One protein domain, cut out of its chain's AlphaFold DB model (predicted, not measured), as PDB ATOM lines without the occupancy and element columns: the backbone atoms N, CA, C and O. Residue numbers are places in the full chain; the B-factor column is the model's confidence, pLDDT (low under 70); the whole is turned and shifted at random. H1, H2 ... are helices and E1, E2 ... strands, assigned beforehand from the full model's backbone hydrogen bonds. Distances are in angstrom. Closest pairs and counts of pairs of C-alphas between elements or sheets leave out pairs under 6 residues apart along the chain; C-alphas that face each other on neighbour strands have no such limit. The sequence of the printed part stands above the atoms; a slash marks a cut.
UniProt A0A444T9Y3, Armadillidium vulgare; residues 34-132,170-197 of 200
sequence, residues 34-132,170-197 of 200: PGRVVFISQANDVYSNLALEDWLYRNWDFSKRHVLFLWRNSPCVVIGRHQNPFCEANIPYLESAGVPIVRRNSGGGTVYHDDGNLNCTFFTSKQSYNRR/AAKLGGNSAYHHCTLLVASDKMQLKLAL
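AT A GLANCE: This is residues 34 to 132 and 170 to 197 of the 200 residues of a protein of Armadillidium vulgare (UniProt A0A444T9Y3). A twisted wall of five strands, E1, E2, E6, E8 and E7, has the long helix H1 packed along one face and no named helix on the other. Beyond one end of its strands sits a small three-stranded sheet, E4, E3 and E5, with the short helices H2, H3 and H4 round it; H1 reaches over this sheet with its first residues, while H4 covers the opposite face. The printed part has 127 residues with four named helices and eight named strands, in the order E1 H1 E2 E3 H2 H3 E4 E5 E6 E7 E8 H4. Both sheets are mixed, the larger in the order E1 E2 E6 E8 E7 and the smaller E4 E3 E5, and the class is mixed, helices and strands. The whole is compact, with a radius of gyration of the C-alphas of 14.9 A, yet elongated, with spans of 46 by 27 by 25 A.

HOW THE PARTS SIT: Start at E1, residues 35 to 41, an edge strand parallel to E2, residues 65 to 71; look for N 39 and O 68, 2.8 A apart. Between them in the chain comes H1, residues 46 to 59, and the three form a strand-helix-strand unit, two parallel neighbour strands joined through a helix, with a right-handed crossover. E2 is antiparallel to E6, residues 117 to 125, with N 69 and O 121 at 2.8 A. E6 is antiparallel to E8, residues 177 to 185, with N 184 and O 118 at 2.7 A. E8 forms a hairpin with the edge strand E7, residues 170 to 173, where N 181 and O 170 are 2.9 A apart. H1 on one face of this sheet makes two layers, helix over strands: its height over the sheet is 9.2 A, and it lies over E6 and along it at 7 degrees on the local plane. The closest C-alphas of H1 and E6 are those of Tyr 57 and Phe 123, 7.1 A apart. In the smaller sheet, find E3, residues 76 to 79, antiparallel to E5, residues 111 to 113, with N 78 and O 111 at 2.8 A. E3 is parallel to E4, residues 101 to 103, with N 102 and O 77 at 2.8 A. E3, H2 at residues 85 to 88, H3 at residues 91 to 97 and E4 form a second such unit, also right-handed; H2 and H3 only graze this sheet. H4, residues 190 to 196, lies over E5, with the C-alphas of Tyr 112 and Leu 193 closest at 5.5 A. H1 and H4 are on opposite faces of this sheet. H3 and H4 touch, closest at the C-alphas of Leu 94 and Ala 196, 6.2 A, at a steep tilt of 57 degrees, opposite ways. Every O i to N i+4 pair in H1, H3 and H4 is within hydrogen-bond range; H2 is too short for one.

IN THESE COORDINATES: Find C-alpha 35 at (169.280, 166.863, 165.027); E1 runs 19.7 A from there to C-alpha 41. H1 begins at C-alpha 46, (191.432, 172.286, 149.599), and runs 19.7 A to C-alpha 59; E2 then covers 19.3 A. After E3, H2, H3, E4 and E5, E6 runs 26.4 A. Past the cut, E7 leads to E8, 27.0 A long, and H4 ends at C-alpha 196, (202.073, 162.209, 143.551).

THE WHOLE: The C-alphas farthest apart are those of Pro 34 and Pro 92, at 47.3 A. Residues 133 to 169 are not printed, and C-alphas 132 and 170 are 12.0 A apart across that cut. Of the links that are printed whole, E4 to E5 is short and the others are tight. The mean pLDDT of the printed part is 96.0, and one residue, Pro 34, is under 70.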
ATOM      1  N   PRO A  34     169.198 163.594 168.572       67.56
ATOM      2  CA  PRO A  34     170.035 164.681 168.091       67.56
ATOM      3  C   PRO A  34     169.686 165.053 166.641       67.56
ATOM      4  O   PRO A  34     169.527 164.195 165.771       67.56
ATOM      5  N   GLY A  35     169.594 166.355 166.363       82.81
ATOM      6  CA  GLY A  35     169.280 166.863 165.027       82.81
ATOM      7  C   GLY A  35     170.348 166.461 164.004       82.81
ATOM      8  O   GLY A  35     171.543 166.538 164.287       82.81
ATOM      9  N   ARG A  36     169.936 166.042 162.804       89.44
ATOM     10  CA  ARG A  36     170.853 165.650 161.720       89.44
ATOM     11  C   ARG A  36     170.994 166.796 160.724       89.44
ATOM     12  O   ARG A  36     169.986 167.311 160.248       89.44
ATOM     13  N   VAL A  37     172.227 167.186 160.409       94.12
ATOM     14  CA  VAL A  37     172.523 168.278 159.468       94.12
ATOM     15  C   VAL A  37     173.539 167.805 158.438       94.12
ATOM     16  O   VAL A  37     174.553 167.209 158.798       94.12
ATOM     17  N   VAL A  38     173.280 168.095 157.162       96.19
ATOM     18  CA  VAL A  38     174.220 167.818 156.068       96.19
ATOM     19  C   VAL A  38     174.649 169.124 155.411       96.19
ATOM     20  O   VAL A  38     173.809 169.885 154.924       96.19
ATOM     21  N   PHE A  39     175.959 169.353 155.380       96.94
ATOM     22  CA  PHE A  39     176.614 170.426 154.645       96.94
ATOM     23  C   PHE A  39     177.265 169.860 153.382       96.94
ATOM     24  O   PHE A  39     177.949 168.841 153.444       96.94
ATOM     25  N   ILE A  40     177.090 170.533 152.246       98.00
ATOM     26  CA  ILE A  40     177.781 170.189 150.997       98.00
ATOM     27  C   ILE A  40     178.574 171.405 150.535       98.00
ATOM     28  O   ILE A  40     177.967 172.430 150.194       98.00
ATOM     29  N   SER A  41     179.904 171.294 150.515       97.88
ATOM     30  CA  SER A  41     180.762 172.356 149.987       97.88
ATOM     31  C   SER A  41     180.541 172.529 148.489       97.88
ATOM     32  O   SER A  41     180.477 171.552 147.744       97.88
ATOM     33  N   GLN A  42     180.431 173.780 148.055       97.12
ATOM     34  CA  GLN A  42     180.459 174.160 146.642       97.12
ATOM     35  C   GLN A  42     181.878 174.516 146.171       97.12
ATOM     36  O   GLN A  42     182.087 174.725 144.980       97.12
ATOM     37  N   ALA A  43     182.849 174.593 147.088       96.06
ATOM     38  CA  ALA A  43     184.247 174.825 146.756       96.06
ATOM     39  C   ALA A  43     184.967 173.505 146.451       96.06
ATOM     40  O   ALA A  43     184.772 172.500 147.137       96.06
ATOM     41  N   ASN A  44     185.860 173.555 145.466       96.12
ATOM     42  CA  ASN A  44     186.854 172.523 145.171       96.12
ATOM     43  C   ASN A  44     188.259 172.905 145.677       96.12
ATOM     44  O   ASN A  44     189.230 172.201 145.426       96.12
ATOM     45  N   ASP A  45     188.384 174.015 146.398       97.50
ATOM     46  CA  ASP A  45     189.650 174.449 146.973       97.50
ATOM     47  C   ASP A  45     189.919 173.745 148.314       97.50
ATOM     48  O   ASP A  45     189.130 173.841 149.263       97.50
ATOM     49  N   VAL A  46     191.063 173.062 148.409       98.38
ATOM     50  CA  VAL A  46     191.432 172.286 149.599       98.38
ATOM     51  C   VAL A  46     191.621 173.162 150.835       98.38
ATOM     52  O   VAL A  46     191.244 172.748 151.934       98.38
ATOM     53  N   TYR A  47     192.149 174.379 150.679       98.38
ATOM     54  CA  TYR A  47     192.365 175.290 151.802       98.38
ATOM     55  C   TYR A  47     191.029 175.746 152.390       98.38
ATOM     56  O   TYR A  47     190.827 175.663 153.602       98.38
ATOM     57  N   SER A  48     190.093 176.151 151.531       98.25
ATOM     58  CA  SER A  48     188.739 176.555 151.914       98.25
ATOM     59  C   SER A  48     187.985 175.428 152.618       98.25
ATOM     60  O   SER A  48     187.363 175.654 153.658       98.25
ATOM     61  N   ASN A  49     188.066 174.203 152.097       98.62
ATOM     62  CA  ASN A  49     187.360 173.076 152.692       98.62
ATOM     63  C   ASN A  49     187.958 172.636 154.039       98.62
ATOM     64  O   ASN A  49     187.204 172.391 154.982       98.62
ATOM     65  N   LEU A  50     189.290 172.596 154.173       98.56
ATOM     66  CA  LEU A  50     189.944 172.318 155.459       98.56
ATOM     67  C   LEU A  50     189.679 173.426 156.487       98.56
ATOM     68  O   LEU A  50     189.479 173.135 157.668       98.56
ATOM     69  N   ALA A  51     189.642 174.687 156.050       98.31
ATOM     70  CA  ALA A  51     189.289 175.809 156.909       98.31
ATOM     71  C   ALA A  51     187.839 175.704 157.401       98.31
ATOM     72  O   ALA A  51     187.580 175.941 158.579       98.31
ATOM     73  N   LEU A  52     186.900 175.306 156.536       98.12
ATOM     74  CA  LEU A  52     185.510 175.082 156.925       98.12
ATOM     75  C   LEU A  52     185.364 173.885 157.876       98.12
ATOM     76  O   LEU A  52     184.631 173.990 158.858       98.12
ATOM     77  N   GLU A  53     186.079 172.780 157.634       98.50
ATOM     78  CA  GLU A  53     186.115 171.625 158.541       98.50
ATOM     79  C   GLU A  53     186.569 172.043 159.951       98.50
ATOM     80  O   GLU A  53     185.905 171.738 160.944       98.50
ATOM     81  N   ASP A  54     187.670 172.794 160.042       98.00
ATOM     82  CA  ASP A  54     188.198 173.290 161.314       98.00
ATOM     83  C   ASP A  54     187.275 174.332 161.961       98.00
ATOM     84  O   ASP A  54     187.065 174.313 163.177       98.00
ATOM     85  N   TRP A  55     186.667 175.212 161.165       97.69
ATOM     86  CA  TRP A  55     185.714 176.194 161.671       97.69
ATOM     87  C   TRP A  55     184.474 175.517 162.261       97.69
ATOM     88  O   TRP A  55     184.094 175.846 163.385       97.69
ATOM     89  N   LEU A  56     183.884 174.537 161.566       96.56
ATOM     90  CA  LEU A  56     182.764 173.748 162.088       96.56
ATOM     91  C   LEU A  56     183.160 173.054 163.393       96.56
ATOM     92  O   LEU A  56     182.448 173.171 164.388       96.56
ATOM     93  N   TYR A  57     184.324 172.400 163.416       96.75
ATOM     94  CA  TYR A  57     184.834 171.707 164.597       96.75
ATOM     95  C   TYR A  57     184.976 172.619 165.828       96.75
ATOM     96  O   TYR A  57     184.686 172.188 166.945       96.75
ATOM     97  N   ARG A  58     185.429 173.866 165.640       94.75
ATOM     98  CA  ARG A  58     185.677 174.813 166.741       94.75
ATOM     99  C   ARG A  58     184.440 175.581 167.194       94.75
ATOM    100  O   ARG A  58     184.381 175.961 168.359       94.75
ATOM    101  N   ASN A  59     183.504 175.855 166.287       93.31
ATOM    102  CA  ASN A  59     182.442 176.838 166.528       93.31
ATOM    103  C   ASN A  59     181.045 176.225 166.658       93.31
ATOM    104  O   ASN A  59     180.122 176.916 167.088       93.31
ATOM    105  N   TRP A  60     180.857 174.960 166.283       92.62
ATOM    106  CA  TRP A  60     179.543 174.325 166.319       92.62
ATOM    107  C   TRP A  60     179.339 173.466 167.573       92.62
ATOM    108  O   TRP A  60     180.259 172.810 168.059       92.62
ATOM    109  N   ASP A  61     178.103 173.436 168.078       90.69
ATOM    110  CA  ASP A  61     177.704 172.565 169.186       90.69
ATOM    111  C   ASP A  61     177.211 171.205 168.665       90.69
ATOM    112  O   ASP A  61     176.143 171.102 168.041       90.69
ATOM    113  N   PHE A  62     177.995 170.163 168.950       92.62
ATOM    114  CA  PHE A  62     177.728 168.770 168.580       92.62
ATOM    115  C   PHE A  62     177.120 167.934 169.715       92.62
ATOM    116  O   PHE A  62     176.944 166.728 169.555       92.62
ATOM    117  N   SER A  63     176.782 168.535 170.863       87.38
ATOM    118  CA  SER A  63     176.158 167.812 171.984       87.38
ATOM    119  C   SER A  63     174.749 167.302 171.661       87.38
ATOM    120  O   SER A  63     174.300 166.309 172.225       87.38
ATOM    121  N   LYS A  64     174.056 167.969 170.730       84.25
ATOM    122  CA  LYS A  64     172.662 167.684 170.350       84.25
ATOM    123  C   LYS A  64     172.482 167.434 168.855       84.25
ATOM    124  O   LYS A  64     171.352 167.480 168.371       84.25
ATOM    125  N   ARG A  65     173.567 167.267 168.092       85.50
ATOM    126  CA  ARG A  65     173.502 167.168 166.627       85.50
ATOM    127  C   ARG A  65     174.563 166.239 166.057       85.50
ATOM    128  O   ARG A  65     175.709 166.273 166.491       85.50
ATOM    129  N   HIS A  66     174.184 165.505 165.017       86.81
ATOM    130  CA  HIS A  66     175.119 164.823 164.127       86.81
ATOM    131  C   HIS A  66     175.252 165.629 162.845       86.81
ATOM    132  O   HIS A  66     174.251 165.947 162.196       86.81
ATOM    133  N   VAL A  67     176.486 165.965 162.484       95.38
ATOM    134  CA  VAL A  67     176.767 166.762 161.290       95.38
ATOM    135  C   VAL A  67     177.589 165.935 160.318       95.38
ATOM    136  O   VAL A  67     178.629 165.395 160.690       95.38
ATOM    137  N   LEU A  68     177.134 165.871 159.071       97.94
ATOM    138  CA  LEU A  68     177.890 165.333 157.948       97.94
ATOM    139  C   LEU A  68     178.282 166.481 157.020       97.94
ATOM    140  O   LEU A  68     177.431 167.252 156.582       97.94
ATOM    141  N   PHE A  69     179.562 166.584 156.700       98.50
ATOM    142  CA  PHE A  69     180.091 167.526 155.726       98.50
ATOM    143  C   PHE A  69     180.663 166.766 154.533       98.50
ATOM    144  O   PHE A  69     181.552 165.933 154.695       98.50
ATOM    145  N   LEU A  70     180.135 167.047 153.344       98.62
ATOM    146  CA  LEU A  70     180.545 166.452 152.076       98.62
ATOM    147  C   LEU A  70     181.300 167.481 151.240       98.62
ATOM    148  O   LEU A  70     180.828 168.607 151.058       98.62
ATOM    149  N   TRP A  71     182.464 167.095 150.730       98.62
ATOM    150  CA  TRP A  71     183.358 168.006 150.025       98.62
ATOM    151  C   TRP A  71     184.296 167.263 149.074       98.62
ATOM    152  O   TRP A  71     184.563 166.074 149.226       98.62
ATOM    153  N   ARG A  72     184.792 167.969 148.063       98.44
ATOM    154  CA  ARG A  72     185.765 167.476 147.079       98.44
ATOM    155  C   ARG A  72     186.820 168.544 146.871       98.44
ATOM    156  O   ARG A  72     186.534 169.713 147.113       98.44
ATOM    157  N   ASN A  73     188.003 168.145 146.424       98.56
ATOM    158  CA  ASN A  73     189.068 169.086 146.108       98.56
ATOM    159  C   ASN A  73     189.566 168.847 144.685       98.56
ATOM    160  O   ASN A  73     189.635 167.700 144.252       98.56
ATOM    161  N   SER A  74     189.990 169.910 144.012       98.38
ATOM    162  CA  SER A  74     190.884 169.812 142.862       98.38
ATOM    163  C   SER A  74     192.201 169.120 143.258       98.38
ATOM    164  O   SER A  74     192.484 169.028 144.460       98.38
ATOM    165  N   PRO A  75     192.993 168.626 142.281       98.56
ATOM    166  CA  PRO A  75     194.229 167.887 142.528       98.56
ATOM    167  C   PRO A  75     195.074 168.469 143.661       98.56
ATOM    168  O   PRO A  75     195.512 169.613 143.582       98.56
ATOM    169  N   CYS A  76     195.285 167.697 144.729       98.62
ATOM    170  CA  CYS A  76     196.120 168.095 145.864       98.62
ATOM    171  C   CYS A  76     196.609 166.879 146.656       98.62
ATOM    172  O   CYS A  76     195.930 165.852 146.723       98.62
ATOM    173  N   VAL A  77     197.746 167.017 147.335       98.50
ATOM    174  CA  VAL A  77     198.231 166.045 148.320       98.50
ATOM    175  C   VAL A  77     197.937 166.548 149.727       98.50
ATOM    176  O   VAL A  77     198.326 167.653 150.098       98.50
ATOM    177  N   VAL A  78     197.271 165.727 150.539       98.50
ATOM    178  CA  VAL A  78     196.913 166.048 151.925       98.50
ATOM    179  C   VAL A  78     197.691 165.151 152.886       98.50
ATOM    180  O   VAL A  78     197.361 163.979 153.078       98.50
ATOM    181  N   ILE A  79     198.696 165.715 153.553       98.31
ATOM    182  CA  ILE A  79     199.524 165.010 154.542       98.31
ATOM    183  C   ILE A  79     198.914 165.067 155.944       98.31
ATOM    184  O   ILE A  79     198.249 166.042 156.320       98.31
ATOM    185  N   GLY A  80     199.171 164.033 156.749       98.25
ATOM    186  CA  GLY A  80     198.758 164.000 158.153       98.25
ATOM    187  C   GLY A  80     199.479 165.040 159.014       98.25
ATOM    188  O   GLY A  80     200.583 165.488 158.697       98.25
ATOM    189  N   ARG A  81     198.885 165.407 160.158       97.94
ATOM    190  CA  ARG A  81     199.426 166.425 161.084       97.94
ATOM    191  C   ARG A  81     200.906 166.231 161.440       97.94
ATOM    192  O   ARG A  81     201.614 167.221 161.581       97.94
ATOM    193  N   HIS A  82     201.355 164.985 161.580       97.69
ATOM    194  CA  HIS A  82     202.690 164.638 162.082       97.69
ATOM    195  C   HIS A  82     203.632 164.059 161.020       97.69
ATOM    196  O   HIS A  82     204.693 163.559 161.370       97.69
ATOM    197  N   GLN A  83     203.260 164.103 159.739       97.50
ATOM    198  CA  GLN A  83     204.084 163.514 158.684       97.50
ATOM    199  C   GLN A  83     205.101 164.487 158.088       97.50
ATOM    200  O   GLN A  83     204.878 165.705 158.055       97.50
ATOM    201  N   ASN A  84     206.207 163.935 157.595       96.88
ATOM    202  CA  ASN A  84     207.220 164.674 156.859       96.88
ATOM    203  C   ASN A  84     206.858 164.687 155.360       96.88
ATOM    204  O   ASN A  84     206.906 163.624 154.752       96.88
ATOM    205  N   PRO A  85     206.527 165.841 154.745       95.88
ATOM    206  CA  PRO A  85     206.148 165.892 153.330       95.88
ATOM    207  C   PRO A  85     207.193 165.263 152.399       95.88
ATOM    208  O   PRO A  85     206.816 164.575 151.458       95.88
ATOM    209  N   PHE A  86     208.486 165.426 152.700       95.12
ATOM    210  CA  PHE A  86     209.583 164.904 151.878       95.12
ATOM    211  C   PHE A  86     209.707 163.374 151.900       95.12
ATOM    212  O   PHE A  86     210.401 162.816 151.061       95.12
ATOM    213  N   CYS A  87     209.074 162.696 152.861       95.69
ATOM    214  CA  CYS A  87     209.058 161.232 152.935       95.69
ATOM    215  C   CYS A  87     207.786 160.620 152.335       95.69
ATOM    216  O   CYS A  87     207.709 159.409 152.184       95.69
ATOM    217  N   GLU A  88     206.767 161.434 152.069       96.25
ATOM    218  CA  GLU A  88     205.416 160.952 151.769       96.25
ATOM    219  C   GLU A  88     204.965 161.289 150.351       96.25
ATOM    220  O   GLU A  88     204.052 160.659 149.817       96.25
ATOM    221  N   ALA A  89     205.556 162.322 149.759       96.62
ATOM    222  CA  ALA A  89     205.087 162.915 148.525       96.62
ATOM    223  C   ALA A  89     206.250 163.251 147.595       96.62
ATOM    224  O   ALA A  89     207.295 163.732 148.032       96.62
ATOM    225  N   ASN A  90     206.032 163.028 146.302       97.25
ATOM    226  CA  ASN A  90     207.009 163.294 145.259       97.25
ATOM    227  C   ASN A  90     207.044 164.797 144.960       97.25
ATOM    228  O   ASN A  90     206.373 165.285 144.050       97.25
ATOM    229  N   ILE A  91     207.791 165.550 145.771       96.50
ATOM    230  CA  ILE A  91     207.822 167.019 145.715       96.50
ATOM    231  C   ILE A  91     208.185 167.553 144.318       96.50
ATOM    232  O   ILE A  91     207.437 168.402 143.831       96.50
ATOM    233  N   PRO A  92     209.222 167.044 143.616       96.75
ATOM    234  CA  PRO A  92     209.537 167.516 142.265       96.75
ATOM    235  C   PRO A  92     208.375 167.343 141.282       96.75
ATOM    236  O   PRO A  92     208.085 168.237 140.484       96.75
ATOM    237  N   TYR A  93     207.675 166.206 141.353       97.31
ATOM    238  CA  TYR A  93     206.495 165.974 140.529       97.31
ATOM    239  C   TYR A  93     205.384 166.971 140.856       97.31
ATOM    240  O   TYR A  93     204.871 167.625 139.950       97.31
ATOM    241  N   LEU A  94     205.045 167.120 142.139       97.62
ATOM    242  CA  LEU A  94     203.977 168.009 142.591       97.62
ATOM    243  C   LEU A  94     204.206 169.462 142.167       97.62
ATOM    244  O   LEU A  94     203.276 170.104 141.680       97.62
ATOM    245  N   GLU A  95     205.438 169.956 142.289       97.00
ATOM    246  CA  GLU A  95     205.812 171.303 141.849       97.00
ATOM    247  C   GLU A  95     205.647 171.464 140.334       97.00
ATOM    248  O   GLU A  95     205.004 172.413 139.884       97.00
ATOM    249  N   SER A  96     206.157 170.514 139.541       97.75
ATOM    250  CA  SER A  96     206.043 170.566 138.074       97.75
ATOM    251  C   SER A  96     204.602 170.437 137.564       97.75
ATOM    252  O   SER A  96     204.250 171.040 136.553       97.75
ATOM    253  N   ALA A  97     203.761 169.682 138.275       97.12
ATOM    254  CA  ALA A  97     202.360 169.457 137.939       97.12
ATOM    255  C   ALA A  97     201.418 170.532 138.516       97.12
ATOM    256  O   ALA A  97     200.216 170.494 138.250       97.12
ATOM    257  N   GLY A  98     201.929 171.475 139.317       97.50
ATOM    258  CA  GLY A  98     201.115 172.495 139.982       97.50
ATOM    259  C   GLY A  98     200.134 171.923 141.013       97.50
ATOM    260  O   GLY A  98     199.082 172.515 141.253       97.50
ATOM    261  N   VAL A  99     200.453 170.772 141.612       98.19
ATOM    262  CA  VAL A  99     199.607 170.087 142.598       98.19
ATOM    263  C   VAL A  99     200.040 170.504 144.010       98.19
ATOM    264  O   VAL A  99     201.130 170.133 144.447       98.19
ATOM    265  N   PRO A 100     199.220 171.250 144.770       98.06
ATOM    266  CA  PRO A 100     199.594 171.695 146.105       98.06
ATOM    267  C   PRO A 100     199.700 170.532 147.095       98.06
ATOM    268  O   PRO A 100     198.890 169.602 147.088       98.06
ATOM    269  N   ILE A 101     200.652 170.650 148.021       98.06
ATOM    270  CA  ILE A 101     200.761 169.811 149.215       98.06
ATOM    271  C   ILE A 101     200.296 170.591 150.446       98.06
ATOM    272  O   ILE A 101     200.746 171.707 150.710       98.06
ATOM    273  N   VAL A 102     199.376 170.012 151.214       98.25
ATOM    274  CA  VAL A 102     198.736 170.670 152.358       98.25
ATOM    275  C   VAL A 102     198.663 169.750 153.564       98.25
ATOM    276  O   VAL A 102     198.525 168.537 153.441       98.25
ATOM    277  N   ARG A 103     198.722 170.328 154.764       98.50
ATOM    278  CA  ARG A 103     198.671 169.584 156.026       98.50
ATOM    279  C   ARG A 103     197.305 169.729 156.680       98.50
ATOM    280  O   ARG A 103     196.866 170.843 156.956       98.50
ATOM    281  N   ARG A 104     196.663 168.605 156.999       98.25
ATOM    282  CA  ARG A 104     195.391 168.602 157.740       98.25
ATOM    283  C   ARG A 104     195.593 168.615 159.256       98.25
ATOM    284  O   ARG A 104     196.659 168.284 159.778       98.25
ATOM    285  N   ASN A 105     194.528 168.963 159.979       97.75
ATOM    286  CA  ASN A 105     194.536 169.047 161.441       97.75
ATOM    287  C   ASN A 105     194.452 167.688 162.163       97.75
ATOM    288  O   ASN A 105     194.779 167.630 163.354       97.75
ATOM    289  N   SER A 106     194.026 166.626 161.474       97.88
ATOM    290  CA  SER A 106     193.961 165.245 161.967       97.88
ATOM    291  C   SER A 106     195.274 164.483 161.725       97.88
ATOM    292  O   SER A 106     196.103 164.864 160.896       97.88
ATOM    293  N   GLY A 107     195.477 163.393 162.472       95.50
ATOM    294  CA  GLY A 107     196.586 162.458 162.242       95.50
ATOM    295  C   GLY A 107     196.355 161.555 161.023       95.50
ATOM    296  O   GLY A 107     195.486 161.829 160.197       95.50
ATOM    297  N   GLY A 108     197.093 160.448 160.930       93.88
ATOM    298  CA  GLY A 108     197.007 159.475 159.828       93.88
ATOM    299  C   GLY A 108     198.025 159.727 158.711       93.88
ATOM    300  O   GLY A 108     198.874 160.606 158.844       93.88
ATOM    301  N   GLY A 109     197.914 158.953 157.628       94.81
ATOM    302  CA  GLY A 109     198.848 158.964 156.493       94.81
ATOM    303  C   GLY A 109     198.598 160.067 155.459       94.81
ATOM    304  O   GLY A 109     197.760 160.948 155.669       94.81
ATOM    305  N   THR A 110     199.288 159.993 154.327       96.81
ATOM    306  CA  THR A 110     199.140 160.933 153.209       96.81
ATOM    307  C   THR A 110     198.166 160.392 152.169       96.81
ATOM    308  O   THR A 110     198.123 159.190 151.912       96.81
ATOM    309  N   VAL A 111     197.357 161.275 151.583       97.00
ATOM    310  CA  VAL A 111     196.399 160.935 150.523       97.00
ATOM    311  C   VAL A 111     196.472 161.946 149.384       97.00
ATOM    312  O   VAL A 111     196.776 163.117 149.604       97.00
ATOM    313  N   TYR A 112     196.166 161.492 148.173       98.06
ATOM    314  CA  TYR A 112     195.949 162.346 147.008       98.06
ATOM    315  C   TYR A 112     194.447 162.522 146.791       98.06
ATOM    316  O   TYR A 112     193.695 161.547 146.856       98.06
ATOM    317  N   HIS A 113     194.012 163.754 146.553       98.44
ATOM    318  CA  HIS A 113     192.642 164.075 146.169       98.44
ATOM    319  C   HIS A 113     192.624 164.620 144.748       98.44
ATOM    320  O   HIS A 113     193.555 165.299 144.331       98.44
ATOM    321  N   ASP A 114     191.513 164.384 144.069       98.06
ATOM    322  CA  ASP A 114     191.088 165.030 142.835       98.06
ATOM    323  C   ASP A 114     189.552 165.113 142.822       98.06
ATOM    324  O   ASP A 114     188.881 164.715 143.783       98.06
ATOM    325  N   ASP A 115     188.970 165.590 141.721       97.12
ATOM    326  CA  ASP A 115     187.516 165.718 141.582       97.12
ATOM    327  C   ASP A 115     186.772 164.364 141.626       97.12
ATOM    328  O   ASP A 115     185.553 164.333 141.844       97.12
ATOM    329  N   GLY A 116     187.495 163.252 141.446       97.62
ATOM    330  CA  GLY A 116     187.006 161.880 141.551       97.62
ATOM    331  C   GLY A 116     187.050 161.297 142.969       97.62
ATOM    332  O   GLY A 116     186.531 160.196 143.176       97.62
ATOM    333  N   ASN A 117     187.621 162.021 143.940       98.25
ATOM    334  CA  ASN A 117     187.675 161.637 145.350       98.25
ATOM    335  C   ASN A 117     186.657 162.439 146.178       98.25
ATOM    336  O   ASN A 117     186.761 163.662 146.314       98.25
ATOM    337  N   LEU A 118     185.697 161.744 146.790       98.44
ATOM    338  CA  LEU A 118     184.756 162.339 147.740       98.44
ATOM    339  C   LEU A 118     185.338 162.320 149.155       98.44
ATOM    340  O   LEU A 118     185.825 161.295 149.613       98.44
ATOM    341  N   ASN A 119     185.225 163.432 149.877       98.62
ATOM    342  CA  ASN A 119     185.533 163.511 151.300       98.62
ATOM    343  C   ASN A 119     184.245 163.639 152.113       98.62
ATOM    344  O   ASN A 119     183.370 164.453 151.804       98.62
ATOM    345  N   CYS A 120     184.164 162.856 153.184       98.62
ATOM    346  CA  CYS A 120     183.057 162.861 154.129       98.62
ATOM    347  C   CYS A 120     183.604 163.104 155.532       98.62
ATOM    348  O   CYS A 120     184.371 162.278 156.028       98.62
ATOM    349  N   THR A 121     183.178 164.181 156.190       98.69
ATOM    350  CA  THR A 121     183.519 164.476 157.588       98.69
ATOM    351  C   THR A 121     182.285 164.354 158.473       98.69
ATOM    352  O   THR A 121     181.306 165.077 158.307       98.69
ATOM    353  N   PHE A 122     182.349 163.456 159.447       98.25
ATOM    354  CA  PHE A 122     181.347 163.252 160.484       98.25
ATOM    355  C   PHE A 122     181.790 163.979 161.749       98.25
ATOM    356  O   PHE A 122     182.823 163.626 162.326       98.25
ATOM    357  N   PHE A 123     181.013 164.960 162.197       97.62
ATOM    358  CA  PHE A 123     181.237 165.641 163.469       97.62
ATOM    359  C   PHE A 123     180.275 165.132 164.533       97.62
ATOM    360  O   PHE A 123     179.069 164.987 164.300       97.62
ATOM    361  N   THR A 124     180.821 164.907 165.723       95.25
ATOM    362  CA  THR A 124     180.089 164.442 166.897       95.25
ATOM    363  C   THR A 124     180.662 165.074 168.162       95.25
ATOM    364  O   THR A 124     181.767 165.628 168.171       95.25
ATOM    365  N   SER A 125     179.948 164.932 169.278       94.31
ATOM    366  CA  SER A 125     180.606 164.992 170.582       94.31
ATOM    367  C   SER A 125     181.687 163.905 170.669       94.31
ATOM    368  O   SER A 125     181.651 162.898 169.949       94.31
ATOM    369  N   LYS A 126     182.657 164.081 171.565       93.62
ATOM    370  CA  LYS A 126     183.683 163.064 171.820       93.62
ATOM    371  C   LYS A 126     183.070 161.762 172.335       93.62
ATOM    372  O   LYS A 126     183.529 160.690 171.960       93.62
ATOM    373  N   GLN A 127     182.031 161.854 173.163       92.62
ATOM    374  CA  GLN A 127     181.338 160.704 173.747       92.62
ATOM    375  C   GLN A 127     180.602 159.884 172.684       92.62
ATOM    376  O   GLN A 127     180.540 158.664 172.784       92.62
ATOM    377  N   SER A 128     180.080 160.541 171.647       92.69
ATOM    378  CA  SER A 128     179.369 159.893 170.542       92.69
ATOM    379  C   SER A 128     180.276 159.529 169.360       92.69
ATOM    380  O   SER A 128     179.775 159.114 168.316       92.69
ATOM    381  N   TYR A 129     181.597 159.695 169.483       94.81
ATOM    382  CA  TYR A 129     182.531 159.347 168.415       94.81
ATOM    383  C   TYR A 129     182.546 157.831 168.185       94.81
ATOM    384  O   TYR A 129     182.985 157.063 169.039       94.81
ATOM    385  N   ASN A 130     182.115 157.404 166.998       95.25
ATOM    386  CA  ASN A 130     182.173 156.009 166.584       95.25
ATOM    387  C   ASN A 130     182.553 155.905 165.102       95.25
ATOM    388  O   ASN A 130     181.733 156.107 164.206       95.25
ATOM    389  N   ARG A 131     183.821 155.575 164.846       95.50
ATOM    390  CA  ARG A 131     184.363 155.466 163.488       95.50
ATOM    391  C   ARG A 131     183.667 154.385 162.664       95.50
ATOM    392  O   ARG A 131     183.257 154.662 161.541       95.50
ATOM    393  N   ARG A 132     183.526 153.176 163.213       96.69
ATOM    394  CA  ARG A 132     182.933 152.043 162.488       96.69
ATOM    395  C   ARG A 132     181.480 152.304 162.116       96.69
ATOM    396  O   ARG A 132     181.091 151.979 161.002       96.69
ATOM    397  N   ALA A 170     190.813 159.188 158.818       97.69
ATOM    398  CA  ALA A 170     191.555 159.904 159.844       97.69
ATOM    399  C   ALA A 170     190.584 160.636 160.779       97.69
ATOM    400  O   ALA A 170     189.405 160.824 160.483       97.69
ATOM    401  N   ALA A 171     191.062 161.017 161.960       97.56
ATOM    402  CA  ALA A 171     190.223 161.667 162.957       97.56
ATOM    403  C   ALA A 171     191.003 162.685 163.781       97.56
ATOM    404  O   ALA A 171     192.227 162.598 163.930       97.56
ATOM    405  N   LYS A 172     190.262 163.630 164.356       97.31
ATOM    406  CA  LYS A 172     190.735 164.543 165.392       97.31
ATOM    407  C   LYS A 172     189.795 164.447 166.585       97.31
ATOM    408  O   LYS A 172     188.594 164.669 166.454       97.31
ATOM    409  N   LEU A 173     190.362 164.148 167.749       95.50
ATOM    410  CA  LEU A 173     189.643 164.100 169.018       95.50
ATOM    411  C   LEU A 173     190.082 165.283 169.884       95.50
ATOM    412  O   LEU A 173     191.276 165.482 170.102       95.50
ATOM    413  N   GLY A 174     189.121 166.078 170.347       92.69
ATOM    414  CA  GLY A 174     189.337 167.199 171.255       92.69
ATOM    415  C   GLY A 174     188.947 166.897 172.697       92.69
ATOM    416  O   GLY A 174     188.906 165.741 173.131       92.69
ATOM    417  N   GLY A 175     188.642 167.965 173.439       90.62
ATOM    418  CA  GLY A 175     188.036 167.873 174.769       90.62
ATOM    419  C   GLY A 175     186.591 167.378 174.686       90.62
ATOM    420  O   GLY A 175     186.295 166.282 175.149       90.62
ATOM    421  N   ASN A 176     185.728 168.153 174.019       91.88
ATOM    422  CA  ASN A 176     184.284 167.880 173.940       91.88
ATOM    423  C   ASN A 176     183.808 167.428 172.554       91.88
ATOM    424  O   ASN A 176     182.777 166.768 172.449       91.88
ATOM    425  N   SER A 177     184.560 167.751 171.504       95.31
ATOM    426  CA  SER A 177     184.182 167.499 170.112       95.31
ATOM    427  C   SER A 177     185.146 166.525 169.450       95.31
ATOM    428  O   SER A 177     186.324 166.441 169.808       95.31
ATOM    429  N   ALA A 178     184.649 165.820 168.446       96.50
ATOM    430  CA  ALA A 178     185.425 164.945 167.592       96.50
ATOM    431  C   ALA A 178     184.964 165.098 166.144       96.50
ATOM    432  O   ALA A 178     183.785 165.341 165.881       96.50
ATOM    433  N   TYR A 179     185.887 164.903 165.208       98.06
ATOM    434  CA  TYR A 179     185.505 164.600 163.838       98.06
ATOM    435  C   TYR A 179     186.255 163.381 163.314       98.06
ATOM    436  O   TYR A 179     187.428 163.151 163.627       98.06
ATOM    437  N   HIS A 180     185.550 162.604 162.504       98.25
ATOM    438  CA  HIS A 180     186.072 161.515 161.695       98.25
ATOM    439  C   HIS A 180     185.882 161.907 160.239       98.25
ATOM    440  O   HIS A 180     184.744 162.115 159.830       98.25
ATOM    441  N   HIS A 181     186.959 161.980 159.465       98.50
ATOM    442  CA  HIS A 181     186.833 162.105 158.022       98.50
ATOM    443  C   HIS A 181     187.359 160.887 157.288       98.50
ATOM    444  O   HIS A 181     188.228 160.155 157.771       98.50
ATOM    445  N   CYS A 182     186.803 160.674 156.110       98.06
ATOM    446  CA  CYS A 182     187.185 159.596 155.229       98.06
ATOM    447  C   CYS A 182     187.105 160.047 153.775       98.06
ATOM    448  O   CYS A 182     186.360 160.967 153.431       98.06
ATOM    449  N   THR A 183     187.921 159.396 152.962       98.06
ATOM    450  CA  THR A 183     187.946 159.534 151.506       98.06
ATOM    451  C   THR A 183     187.069 158.458 150.882       98.06
ATOM    452  O   THR A 183     186.842 157.421 151.488       98.06
ATOM    453  N   LEU A 184     186.590 158.666 149.667       98.25
ATOM    454  CA  LEU A 184     185.934 157.640 148.873       98.25
ATOM    455  C   LEU A 184     186.363 157.830 147.421       98.25
ATOM    456  O   LEU A 184     185.995 158.812 146.774       98.25
ATOM    457  N   LEU A 185     187.154 156.881 146.925       97.75
ATOM    458  CA  LEU A 185     187.644 156.858 145.553       97.75
ATOM    459  C   LEU A 185     186.503 156.432 144.625       97.75
ATOM    460  O   LEU A 185     186.197 155.245 144.517       97.75
ATOM    461  N   VAL A 186     185.867 157.404 143.971       96.81
ATOM    462  CA  VAL A 186     184.761 157.160 143.032       96.81
ATOM    463  C   VAL A 186     185.303 157.029 141.613       96.81
ATOM    464  O   VAL A 186     185.060 156.032 140.940       96.81
ATOM    465  N   ALA A 187     186.061 158.031 141.170       96.50
ATOM    466  CA  ALA A 187     186.604 158.111 139.816       96.50
ATOM    467  C   ALA A 187     187.983 158.795 139.781       96.50
ATOM    468  O   ALA A 187     188.317 159.461 138.805       96.50
ATOM    469  N   SER A 188     188.762 158.675 140.859       96.31
ATOM    470  CA  SER A 188     190.084 159.302 140.951       96.31
ATOM    471  C   SER A 188     191.091 158.729 139.961       96.31
ATOM    472  O   SER A 188     191.115 157.521 139.691       96.31
ATOM    473  N   ASP A 189     191.983 159.590 139.483       96.75
ATOM    474  CA  ASP A 189     193.091 159.212 138.624       96.75
ATOM    475  C   ASP A 189     194.175 158.502 139.448       96.75
ATOM    476  O   ASP A 189     195.008 159.094 140.142       96.75
ATOM    477  N   LYS A 190     194.169 157.171 139.352       94.06
ATOM    478  CA  LYS A 190     195.126 156.302 140.048       94.06
ATOM    479  C   LYS A 190     196.561 156.461 139.540       94.06
ATOM    480  O   LYS A 190     197.486 156.114 140.274       94.06
ATOM    481  N   MET A 191     196.765 156.935 138.307       95.69
ATOM    482  CA  MET A 191     198.103 157.220 137.790       95.69
ATOM    483  C   MET A 191     198.655 158.472 138.467       95.69
ATOM    484  O   MET A 191     199.755 158.420 139.011       95.69
ATOM    485  N   GLN A 192     197.861 159.543 138.514       96.69
ATOM    486  CA  GLN A 192     198.217 160.785 139.205       96.69
ATOM    487  C   GLN A 192     198.487 160.542 140.690       96.69
ATOM    488  O   GLN A 192     199.536 160.938 141.193       96.69
ATOM    489  N   LEU A 193     197.614 159.788 141.367       95.12
ATOM    490  CA  LEU A 193     197.810 159.373 142.759       95.12
ATOM    491  C   LEU A 193     199.170 158.696 142.963       95.12
ATOM    492  O   LEU A 193     199.900 159.022 143.894       95.12
ATOM    493  N   LYS A 194     199.515 157.745 142.091       95.19
ATOM    494  CA  LYS A 194     200.756 156.973 142.194       95.19
ATOM    495  C   LYS A 194     202.004 157.812 141.913       95.19
ATOM    496  O   LYS A 194     203.054 157.496 142.457       95.19
ATOM    497  N   LEU A 195     201.907 158.817 141.045       96.25
ATOM    498  CA  LEU A 195     203.002 159.744 140.755       96.25
ATOM    499  C   LEU A 195     203.198 160.764 141.881       96.25
ATOM    500  O   LEU A 195     204.332 161.125 142.181       96.25
ATOM    501  N   ALA A 196     202.099 161.201 142.498       96.38
ATOM    502  CA  ALA A 196     202.073 162.209 143.551       96.38
ATOM    503  C   ALA A 196     202.645 161.725 144.891       96.38
ATOM    504  O   ALA A 196     203.203 162.525 145.643       96.38
ATOM    505  N   LEU A 197     202.480 160.441 145.211       94.88
ATOM    506  CA  LEU A 197     202.879 159.867 146.495       94.88
ATOM    507  C   LEU A 197     204.207 159.120 146.384       94.88
ATOM    508  O   LEU A 197     204.432 158.390 145.418       94.88
TER     509      LEU A 197